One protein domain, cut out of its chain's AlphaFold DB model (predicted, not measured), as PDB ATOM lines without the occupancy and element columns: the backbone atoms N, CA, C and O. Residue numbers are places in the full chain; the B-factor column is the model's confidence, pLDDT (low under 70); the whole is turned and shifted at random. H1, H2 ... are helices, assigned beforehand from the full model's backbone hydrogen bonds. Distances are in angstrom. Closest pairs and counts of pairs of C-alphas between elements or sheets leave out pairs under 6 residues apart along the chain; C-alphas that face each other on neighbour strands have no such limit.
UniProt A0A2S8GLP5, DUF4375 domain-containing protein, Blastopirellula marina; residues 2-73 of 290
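What this domain is: This is residues 2 to 73 of the 290 residues of the protein "DUF4375 domain-containing protein" of Blastopirellula marina (UniProt A0A2S8GLP5). H3 is the core, with H2, H4 and H5 packed round it at shallow angles; short H1 touches one end of H3, and the loop of residues 52 to 63 lies toward the opposite end. The printed part has 72 residues, with H1 to H5 in order and no named strand: all helix. It is compact, radius of gyration of the C-alphas 11.8 A, spanning 37 by 20 by 18 A.

How they stand to each other: H1, residues 2 to 6, touches H3, residues 32 to 42; closest C-alphas Val 5 and Ile 42, 7.1 A. H2, residues 12 to 26, makes a hairpin with H3, 23 degrees; closest C-alphas Val 26 and Val 32, 4.5 A. H4, residues 44 to 51, makes another with H3, 29 degrees; closest C-alphas Ser 40 and Ala 47, 5.0 A. H5, residues 64 to 73, touches H3 the same way, a shallow tilt of 34 degrees, only just short of steep; closest C-alphas Lys 33 and Glu 66, 5.0 A. Every O i to N i+4 pair is within hydrogen-bond range in H1, H3, H4 and H5; in H2, 8 of 11.

Where its parts are: H1, 6.1 A, begins at C-alpha 2 (11.597, -50.375, 11.258). H2 is 21.4 A, H3 15.3 A, H4 10.2 A; H5, 14.3 A, ends at C-alpha 73 (0.093, -38.893, 7.695).

The domain as a whole: The farthest C-alphas, Arg 9 and Glu 60, are 36.9 A apart. The printed part has no cut; the H4 to H5 link is long. Residues 2 to 6 and 8 have pLDDT under 70.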
ATOM      1  N   GLU A   2      12.314 -51.519  10.652       61.00
ATOM      2  CA  GLU A   2      11.597 -50.375  11.258       61.00
ATOM      3  C   GLU A   2      12.382 -49.637  12.348       61.00
ATOM      4  O   GLU A   2      12.658 -48.455  12.187       61.00
ATOM      5  N   ARG A   3      12.853 -50.337  13.393       64.62
ATOM      6  CA  ARG A   3      13.690 -49.716  14.439       64.62
ATOM      7  C   ARG A   3      14.939 -49.020  13.890       64.62
ATOM      8  O   ARG A   3      15.269 -47.933  14.328       64.62
ATOM      9  N   ALA A   4      15.599 -49.610  12.897       60.91
ATOM     10  CA  ALA A   4      16.794 -49.018  12.300       60.91
ATOM     11  C   ALA A   4      16.476 -47.809  11.397       60.91
ATOM     12  O   ALA A   4      17.324 -46.934  11.266       60.91
ATOM     13  N   VAL A   5      15.278 -47.748  10.794       63.06
ATOM     14  CA  VAL A   5      14.775 -46.548  10.095       63.06
ATOM     15  C   VAL A   5      14.466 -45.450  11.113       63.06
ATOM     16  O   VAL A   5      14.952 -44.338  10.951       63.06
ATOM     17  N   MET A   6      13.723 -45.780  12.178       60.56
ATOM     18  CA  MET A   6      13.340 -44.842  13.243       60.56
ATOM     19  C   MET A   6      14.547 -44.251  13.983       60.56
ATOM     20  O   MET A   6      14.504 -43.110  14.414       60.56
ATOM     21  N   GLU A   7      15.634 -45.011  14.114       71.25
ATOM     22  CA  GLU A   7      16.870 -44.564  14.769       71.25
ATOM     23  C   GLU A   7      17.900 -43.964  13.784       71.25
ATOM     24  O   GLU A   7      19.051 -43.754  14.163       71.25
ATOM     25  N   GLU A   8      17.531 -43.765  12.512       68.62
ATOM     26  CA  GLU A   8      18.401 -43.299  11.415       68.62
ATOM     27  C   GLU A   8      19.665 -44.144  11.159       68.62
ATOM     28  O   GLU A   8      20.603 -43.718  10.483       68.62
ATOM     29  N   ARG A   9      19.693 -45.394  11.624       76.75
ATOM     30  CA  ARG A   9      20.874 -46.278  11.594       76.75
ATOM     31  C   ARG A   9      21.114 -46.982  10.257       76.75
ATOM     32  O   ARG A   9      22.037 -47.789  10.151       76.75
ATOM     33  N   LEU A  10      20.286 -46.736   9.243       74.00
ATOM     34  CA  LEU A  10      20.446 -47.345   7.920       74.00
ATOM     35  C   LEU A  10      21.430 -46.564   7.055       74.00
ATOM     36  O   LEU A  10      21.252 -45.362   6.840       74.00
ATOM     37  N   SER A  11      22.414 -47.279   6.502       77.81
ATOM     38  CA  SER A  11      23.364 -46.697   5.557       77.81
ATOM     39  C   SER A  11      22.658 -46.247   4.266       77.81
ATOM     40  O   SER A  11      21.643 -46.845   3.884       77.81
ATOM     41  N   PRO A  12      23.181 -45.224   3.565       76.44
ATOM     42  CA  PRO A  12      22.609 -44.740   2.306       76.44
ATOM     43  C   PRO A  12      22.430 -45.835   1.242       76.44
ATOM     44  O   PRO A  12      21.445 -45.833   0.506       76.44
ATOM     45  N   GLU A  13      23.343 -46.807   1.189       79.06
ATOM     46  CA  GLU A  13      23.307 -47.921   0.236       79.06
ATOM     47  C   GLU A  13      22.136 -48.863   0.511       79.06
ATOM     48  O   GLU A  13      21.452 -49.292  -0.419       79.06
ATOM     49  N   ILE A  14      21.870 -49.164   1.787       77.69
ATOM     50  CA  ILE A  14      20.730 -50.000   2.170       77.69
ATOM     51  C   ILE A  14      19.429 -49.237   1.928       77.69
ATOM     52  O   ILE A  14      18.494 -49.823   1.394       77.69
ATOM     53  N   ARG A  15      19.379 -47.935   2.256       76.75
ATOM     54  CA  ARG A  15      18.209 -47.077   1.999       76.75
ATOM     55  C   ARG A  15      17.824 -47.091   0.521       76.75
ATOM     56  O   ARG A  15      16.688 -47.409   0.200       76.75
ATOM     57  N   SER A  16      18.775 -46.834  -0.376       79.06
ATOM     58  CA  SER A  16      18.520 -46.861  -1.822       79.06
ATOM     59  C   SER A  16      18.183 -48.267  -2.339       79.06
ATOM     60  O   SER A  16      17.332 -48.407  -3.216       79.06
ATOM     61  N   GLY A  17      18.803 -49.313  -1.781       85.31
ATOM     62  CA  GLY A  17      18.592 -50.695  -2.214       85.31
ATOM     63  C   GLY A  17      17.197 -51.259  -1.926       85.31
ATOM     64  O   GLY A  17      16.761 -52.149  -2.651       85.31
ATOM     65  N   ILE A  18      16.490 -50.754  -0.907       89.38
ATOM     66  CA  ILE A  18      15.180 -51.291  -0.490       89.38
ATOM     67  C   ILE A  18      13.974 -50.545  -1.070       89.38
ATOM     68  O   ILE A  18      12.880 -51.101  -1.061       89.38
ATOM     69  N   VAL A  19      14.149 -49.330  -1.608       91.00
ATOM     70  CA  VAL A  19      13.045 -48.508  -2.150       91.00
ATOM     71  C   VAL A  19      12.215 -49.278  -3.177       91.00
ATOM     72  O   VAL A  19      11.008 -49.424  -3.010       91.00
ATOM     73  N   GLY A  20      12.860 -49.864  -4.189       91.69
ATOM     74  CA  GLY A  20      12.149 -50.600  -5.238       91.69
ATOM     75  C   GLY A  20      11.472 -51.885  -4.748       91.69
ATOM     76  O   GLY A  20      10.545 -52.370  -5.394       91.69
ATOM     77  N   ASP A  21      11.911 -52.457  -3.626       92.94
ATOM     78  CA  ASP A  21      11.234 -53.603  -3.016       92.94
ATOM     79  C   ASP A  21      10.029 -53.156  -2.182       92.94
ATOM     80  O   ASP A  21       8.987 -53.805  -2.251       92.94
ATOM     81  N   LEU A  22      10.115 -52.017  -1.486       94.25
ATOM     82  CA  LEU A  22       8.972 -51.410  -0.795       94.25
ATOM     83  C   LEU A  22       7.860 -51.027  -1.779       94.25
ATOM     84  O   LEU A  22       6.702 -51.353  -1.535       94.25
ATOM     85  N   GLU A  23       8.202 -50.437  -2.929       95.12
ATOM     86  CA  GLU A  23       7.232 -50.143  -3.994       95.12
ATOM     87  C   GLU A  23       6.503 -51.409  -4.471       95.12
ATOM     88  O   GLU A  23       5.283 -51.414  -4.636       95.12
ATOM     89  N   LYS A  24       7.225 -52.525  -4.655       94.44
ATOM     90  CA  LYS A  24       6.603 -53.808  -5.031       94.44
ATOM     91  C   LYS A  24       5.666 -54.336  -3.951       94.44
ATOM     92  O   LYS A  24       4.658 -54.939  -4.301       94.44
ATOM     93  N   VAL A  25       6.000 -54.145  -2.673       94.12
ATOM     94  CA  VAL A  25       5.138 -54.558  -1.556       94.12
ATOM     95  C   VAL A  25       3.856 -53.728  -1.543       94.12
ATOM     96  O   VAL A  25       2.778 -54.319  -1.497       94.12
ATOM     97  N   VAL A  26       3.951 -52.402  -1.702       94.19
ATOM     98  CA  VAL A  26       2.776 -51.519  -1.835       94.19
ATOM     99  C   VAL A  26       1.855 -51.990  -2.964       94.19
ATOM    100  O   VAL A  26       0.650 -52.077  -2.782       94.19
ATOM    101  N   LEU A  27       2.417 -52.388  -4.103       93.38
ATOM    102  CA  LEU A  27       1.652 -52.867  -5.263       93.38
ATOM    103  C   LEU A  27       1.142 -54.309  -5.145       93.38
ATOM    104  O   LEU A  27       0.510 -54.807  -6.075       93.38
ATOM    105  N   SER A  28       1.482 -55.014  -4.067       90.31
ATOM    106  CA  SER A  28       1.098 -56.414  -3.866       90.31
ATOM    107  C   SER A  28      -0.163 -56.593  -3.018       90.31
ATOM    108  O   SER A  28      -0.529 -57.740  -2.754       90.31
ATOM    109  N   ASP A  29      -0.792 -55.494  -2.578       82.50
ATOM    110  CA  ASP A  29      -1.938 -55.464  -1.650       82.50
ATOM    111  C   ASP A  29      -1.676 -56.242  -0.343       82.50
ATOM    112  O   ASP A  29      -2.560 -56.861   0.251       82.50
ATOM    113  N   ARG A  30      -0.417 -56.264   0.111       86.06
ATOM    114  CA  ARG A  30       0.001 -56.916   1.359       86.06
ATOM    115  C   ARG A  30       0.902 -55.994   2.152       86.06
ATOM    116  O   ARG A  30       1.928 -55.567   1.637       86.06
ATOM    117  N   GLU A  31       0.557 -55.766   3.419       89.19
ATOM    118  CA  GLU A  31       1.335 -54.902   4.322       89.19
ATOM    119  C   GLU A  31       1.556 -53.494   3.721       89.19
ATOM    120  O   GLU A  31       2.619 -52.891   3.900       89.19
ATOM    121  N   VAL A  32       0.559 -52.985   2.982       94.19
ATOM    122  CA  VAL A  32       0.675 -51.775   2.156       94.19
ATOM    123  C   VAL A  32       1.004 -50.563   3.017       94.19
ATOM    124  O   VAL A  32       1.990 -49.882   2.739       94.19
ATOM    125  N   LYS A  33       0.268 -50.352   4.114       95.00
ATOM    126  CA  LYS A  33       0.480 -49.249   5.057       95.00
ATOM    127  C   LYS A  33       1.913 -49.222   5.569       95.00
ATOM    128  O   LYS A  33       2.584 -48.201   5.471       95.00
ATOM    129  N   LYS A  34       2.424 -50.356   6.063       94.06
ATOM    130  CA  LYS A  34       3.789 -50.429   6.610       94.06
ATOM    131  C   LYS A  34       4.842 -50.160   5.541       94.06
ATOM    132  O   LYS A  34       5.801 -49.435   5.798       94.06
ATOM    133  N   ALA A  35       4.678 -50.731   4.348       95.38
ATOM    134  CA  ALA A  35       5.612 -50.520   3.249       95.38
ATOM    135  C   ALA A  35       5.621 -49.058   2.780       95.38
ATOM    136  O   ALA A  35       6.698 -48.487   2.603       95.38
ATOM    137  N   ALA A  36       4.443 -48.444   2.654       96.62
ATOM    138  CA  ALA A  36       4.288 -47.043   2.289       96.62
ATOM    139  C   ALA A  36       4.887 -46.115   3.360       96.62
ATOM    140  O   ALA A  36       5.715 -45.279   3.021       96.62
ATOM    141  N   GLN A  37       4.600 -46.321   4.651       96.44
ATOM    142  CA  GLN A  37       5.208 -45.546   5.747       96.44
ATOM    143  C   GLN A  37       6.739 -45.661   5.769       96.44
ATOM    144  O   GLN A  37       7.447 -44.676   5.987       96.44
ATOM    145  N   LEU A  38       7.276 -46.868   5.561       94.25
ATOM    146  CA  LEU A  38       8.721 -47.077   5.483       94.25
ATOM    147  C   LEU A  38       9.321 -46.326   4.295       94.25
ATOM    148  O   LEU A  38      10.335 -45.651   4.467       94.25
ATOM    149  N   LEU A  39       8.689 -46.411   3.124       95.00
ATOM    150  CA  LEU A  39       9.111 -45.692   1.926       95.00
ATOM    151  C   LEU A  39       9.115 -44.176   2.175       95.00
ATOM    152  O   LEU A  39      10.143 -43.540   1.944       95.00
ATOM    153  N   SER A  40       8.039 -43.633   2.751       96.12
ATOM    154  CA  SER A  40       7.901 -42.214   3.108       96.12
ATOM    155  C   SER A  40       8.976 -41.721   4.073       96.12
ATOM    156  O   SER A  40       9.457 -40.604   3.928       96.12
ATOM    157  N   ARG A  41       9.413 -42.550   5.031       93.25
ATOM    158  CA  ARG A  41      10.491 -42.191   5.976       93.25
ATOM    159  C   ARG A  41      11.891 -42.324   5.375       93.25
ATOM    160  O   ARG A  41      12.813 -41.626   5.794       93.25
ATOM    161  N   ILE A  42      12.085 -43.255   4.442       91.50
ATOM    162  CA  ILE A  42      13.392 -43.523   3.829       91.50
ATOM    163  C   ILE A  42      13.702 -42.510   2.727       91.50
ATOM    164  O   ILE A  42      14.818 -41.987   2.695       91.50
ATOM    165  N   ASP A  43      12.737 -42.268   1.841       93.00
ATOM    166  CA  ASP A  43      12.844 -41.362   0.700       93.00
ATOM    167  C   ASP A  43      11.488 -40.665   0.460       93.00
ATOM    168  O   ASP A  43      10.697 -41.116  -0.374       93.00
ATOM    169  N   PRO A  44      11.202 -39.565   1.188       94.12
ATOM    170  CA  PRO A  44       9.920 -38.863   1.100       94.12
ATOM    171  C   PRO A  44       9.578 -38.403  -0.320       94.12
ATOM    172  O   PRO A  44       8.426 -38.457  -0.734       94.12
ATOM    173  N   LYS A  45      10.586 -37.991  -1.098       94.81
ATOM    174  CA  LYS A  45      10.386 -37.484  -2.459       94.81
ATOM    175  C   LYS A  45       9.994 -38.602  -3.424       94.81
ATOM    176  O   LYS A  45       9.128 -38.410  -4.283       94.81
ATOM    177  N   GLN A  46      10.646 -39.758  -3.305       95.38
ATOM    178  CA  GLN A  46      10.270 -40.926  -4.090       95.38
ATOM    179  C   GLN A  46       8.902 -41.456  -3.652       95.38
ATOM    180  O   GLN A  46       8.091 -41.783  -4.514       95.38
ATOM    181  N   ALA A  47       8.625 -41.485  -2.346       97.06
ATOM    182  CA  ALA A  47       7.334 -41.889  -1.800       97.06
ATOM    183  C   ALA A  47       6.190 -41.028  -2.337       97.06
ATOM    184  O   ALA A  47       5.232 -41.576  -2.870       97.06
ATOM    185  N   GLU A  48       6.323 -39.701  -2.286       97.62
ATOM    186  CA  GLU A  48       5.354 -38.760  -2.851       97.62
ATOM    187  C   GLU A  48       5.081 -39.075  -4.328       97.62
ATOM    188  O   GLU A  48       3.939 -39.291  -4.729       97.62
ATOM    189  N   THR A  49       6.144 -39.170  -5.133       97.50
ATOM    190  CA  THR A  49       6.033 -39.434  -6.577       97.50
ATOM    191  C   THR A  49       5.341 -40.771  -6.857       97.50
ATOM    192  O   THR A  49       4.536 -40.884  -7.781       97.50
ATOM    193  N   PHE A  50       5.675 -41.801  -6.082       97.81
ATOM    194  CA  PHE A  50       5.187 -43.157  -6.279       97.81
ATOM    195  C   PHE A  50       3.748 -43.343  -5.786       97.81
ATOM    196  O   PHE A  50       2.911 -43.850  -6.536       97.81
ATOM    197  N   LEU A  51       3.441 -42.915  -4.560       97.75
ATOM    198  CA  LEU A  51       2.129 -43.100  -3.935       97.75
ATOM    199  C   LEU A  51       1.046 -42.248  -4.603       97.75
ATOM    200  O   LEU A  51      -0.092 -42.694  -4.693       97.75
ATOM    201  N   LEU A  52       1.399 -41.079  -5.149       97.75
ATOM    202  CA  LEU A  52       0.479 -40.240  -5.930       97.75
ATOM    203  C   LEU A  52       0.376 -40.653  -7.408       97.75
ATOM    204  O   LEU A  52      -0.352 -40.018  -8.173       97.75
ATOM    205  N   SER A  53       1.097 -41.691  -7.844       97.25
ATOM    206  CA  SER A  53       1.055 -42.136  -9.240       97.25
ATOM    207  C   SER A  53      -0.274 -42.812  -9.588       97.25
ATOM    208  O   SER A  53      -0.864 -43.504  -8.760       97.25
ATOM    209  N   ASP A  54      -0.698 -42.720 -10.854       94.75
ATOM    210  CA  ASP A  54      -1.900 -43.408 -11.363       94.75
ATOM    211  C   ASP A  54      -1.874 -44.925 -11.125       94.75
ATOM    212  O   ASP A  54      -2.915 -45.567 -11.060       94.75
ATOM    213  N   ARG A  55      -0.673 -45.504 -11.001       94.44
ATOM    214  CA  ARG A  55      -0.490 -46.929 -10.728       94.44
ATOM    215  C   ARG A  55      -0.926 -47.309  -9.313       94.44
ATOM    216  O   ARG A  55      -1.369 -48.434  -9.117       94.44
ATOM    217  N   VAL A  56      -0.719 -46.418  -8.346       95.94
ATOM    218  CA  VAL A  56      -1.066 -46.650  -6.939       95.94
ATOM    219  C   VAL A  56      -2.457 -46.097  -6.637       95.94
ATOM    220  O   VAL A  56      -3.217 -46.746  -5.932       95.94
ATOM    221  N   MET A  57      -2.823 -44.956  -7.228       95.75
ATOM    222  CA  MET A  57      -4.120 -44.281  -7.072       95.75
ATOM    223  C   MET A  57      -5.253 -44.951  -7.875       95.75
ATOM    224  O   MET A  57      -6.045 -44.266  -8.537       95.75
ATOM    225  N   ASP A  58      -5.309 -46.282  -7.820       94.94
ATOM    226  CA  ASP A  58      -6.307 -47.137  -8.460       94.94
ATOM    227  C   ASP A  58      -7.471 -47.407  -7.500       94.94
ATOM    228  O   ASP A  58      -7.319 -48.081  -6.482       94.94
ATOM    229  N   THR A  59      -8.658 -46.899  -7.837       95.69
ATOM    230  CA  THR A  59      -9.859 -47.053  -7.007       95.69
ATOM    231  C   THR A  59     -10.361 -48.493  -6.928       95.69
ATOM    232  O   THR A  59     -11.178 -48.798  -6.060       95.69
ATOM    233  N   GLU A  60      -9.901 -49.379  -7.811       94.50
ATOM    234  CA  GLU A  60     -10.219 -50.809  -7.766       94.50
ATOM    235  C   GLU A  60      -9.303 -51.596  -6.814       94.50
ATOM    236  O   GLU A  60      -9.601 -52.751  -6.504       94.50
ATOM    237  N   SER A  61      -8.209 -51.000  -6.318       92.94
ATOM    238  CA  SER A  61      -7.346 -51.649  -5.325       92.94
ATOM    239  C   SER A  61      -8.064 -51.787  -3.982       92.94
ATOM    240  O   SER A  61      -8.640 -50.834  -3.451       92.94
ATOM    241  N   GLY A  62      -7.952 -52.975  -3.380       92.88
ATOM    242  CA  GLY A  62      -8.485 -53.236  -2.044       92.88
ATOM    243  C   GLY A  62      -7.720 -52.530  -0.918       92.88
ATOM    244  O   GLY A  62      -8.229 -52.419   0.196       92.88
ATOM    245  N   SER A  63      -6.521 -52.023  -1.211       94.88
ATOM    246  CA  SER A  63      -5.611 -51.410  -0.242       94.88
ATOM    247  C   SER A  63      -5.389 -49.914  -0.482       94.88
ATOM    248  O   SER A  63      -4.549 -49.323   0.196       94.88
ATOM    249  N   LEU A  64      -6.141 -49.266  -1.387       96.88
ATOM    250  CA  LEU A  64      -5.970 -47.827  -1.635       96.88
ATOM    251  C   LEU A  64      -6.182 -46.995  -0.361       96.88
ATOM    252  O   LEU A  64      -5.447 -46.042  -0.133       96.88
ATOM    253  N   HIS A  65      -7.133 -47.379   0.495       97.69
ATOM    254  CA  HIS A  65      -7.379 -46.701   1.770       97.69
ATOM    255  C   HIS A  65      -6.118 -46.624   2.652       97.69
ATOM    256  O   HIS A  65      -5.832 -45.579   3.224       97.69
ATOM    257  N   GLU A  66      -5.298 -47.683   2.683       97.81
ATOM    258  CA  GLU A  66      -4.031 -47.683   3.423       97.81
ATOM    259  C   GLU A  66      -3.036 -46.663   2.859       97.81
ATOM    260  O   GLU A  66      -2.283 -46.053   3.615       97.81
ATOM    261  N   VAL A  67      -3.028 -46.466   1.538       98.00
ATOM    262  CA  VAL A  67      -2.180 -45.461   0.884       98.00
ATOM    263  C   VAL A  67      -2.692 -44.049   1.150       98.00
ATOM    264  O   VAL A  67      -1.880 -43.170   1.426       98.00
ATOM    265  N   LEU A  68      -4.009 -43.828   1.097       98.38
ATOM    266  CA  LEU A  68      -4.619 -42.529   1.397       98.38
ATOM    267  C   LEU A  68      -4.285 -42.075   2.821       98.38
ATOM    268  O   LEU A  68      -3.832 -40.945   2.993       98.38
ATOM    269  N   GLY A  69      -4.373 -42.977   3.800       97.31
ATOM    270  CA  GLY A  69      -3.972 -42.664   5.172       97.31
ATOM    271  C   GLY A  69      -2.490 -42.305   5.298       97.31
ATOM    272  O   GLY A  69      -2.131 -41.406   6.049       97.31
ATOM    273  N   VAL A  70      -1.603 -42.931   4.513       98.00
ATOM    274  CA  VAL A  70      -0.175 -42.552   4.484       98.00
ATOM    275  C   VAL A  70       0.052 -41.215   3.773       98.00
ATOM    276  O   VAL A  70       0.910 -40.445   4.192       98.00
ATOM    277  N   ILE A  71      -0.707 -40.909   2.718       98.12
ATOM    278  CA  ILE A  71      -0.690 -39.584   2.080       98.12
ATOM    279  C   ILE A  71      -1.080 -38.510   3.099       98.12
ATOM    280  O   ILE A  71      -0.420 -37.476   3.159       98.12
ATOM    281  N   GLY A  72      -2.100 -38.784   3.919       95.88
ATOM    282  CA  GLY A  72      -2.527 -37.923   5.017       95.88
ATOM    283  C   GLY A  72      -1.455 -37.776   6.093       95.88
ATOM    284  O   GLY A  72      -1.072 -36.653   6.396       95.88
ATOM    285  N   GLU A  73      -0.924 -38.879   6.625       95.25
ATOM    286  CA  GLU A  73       0.093 -38.893   7.695       95.25
ATOM    287  C   GLU A  73       1.357 -38.093   7.337       95.25
ATOM    288  O   GLU A  73       1.962 -37.477   8.210       95.25
TER     289      GLU A  73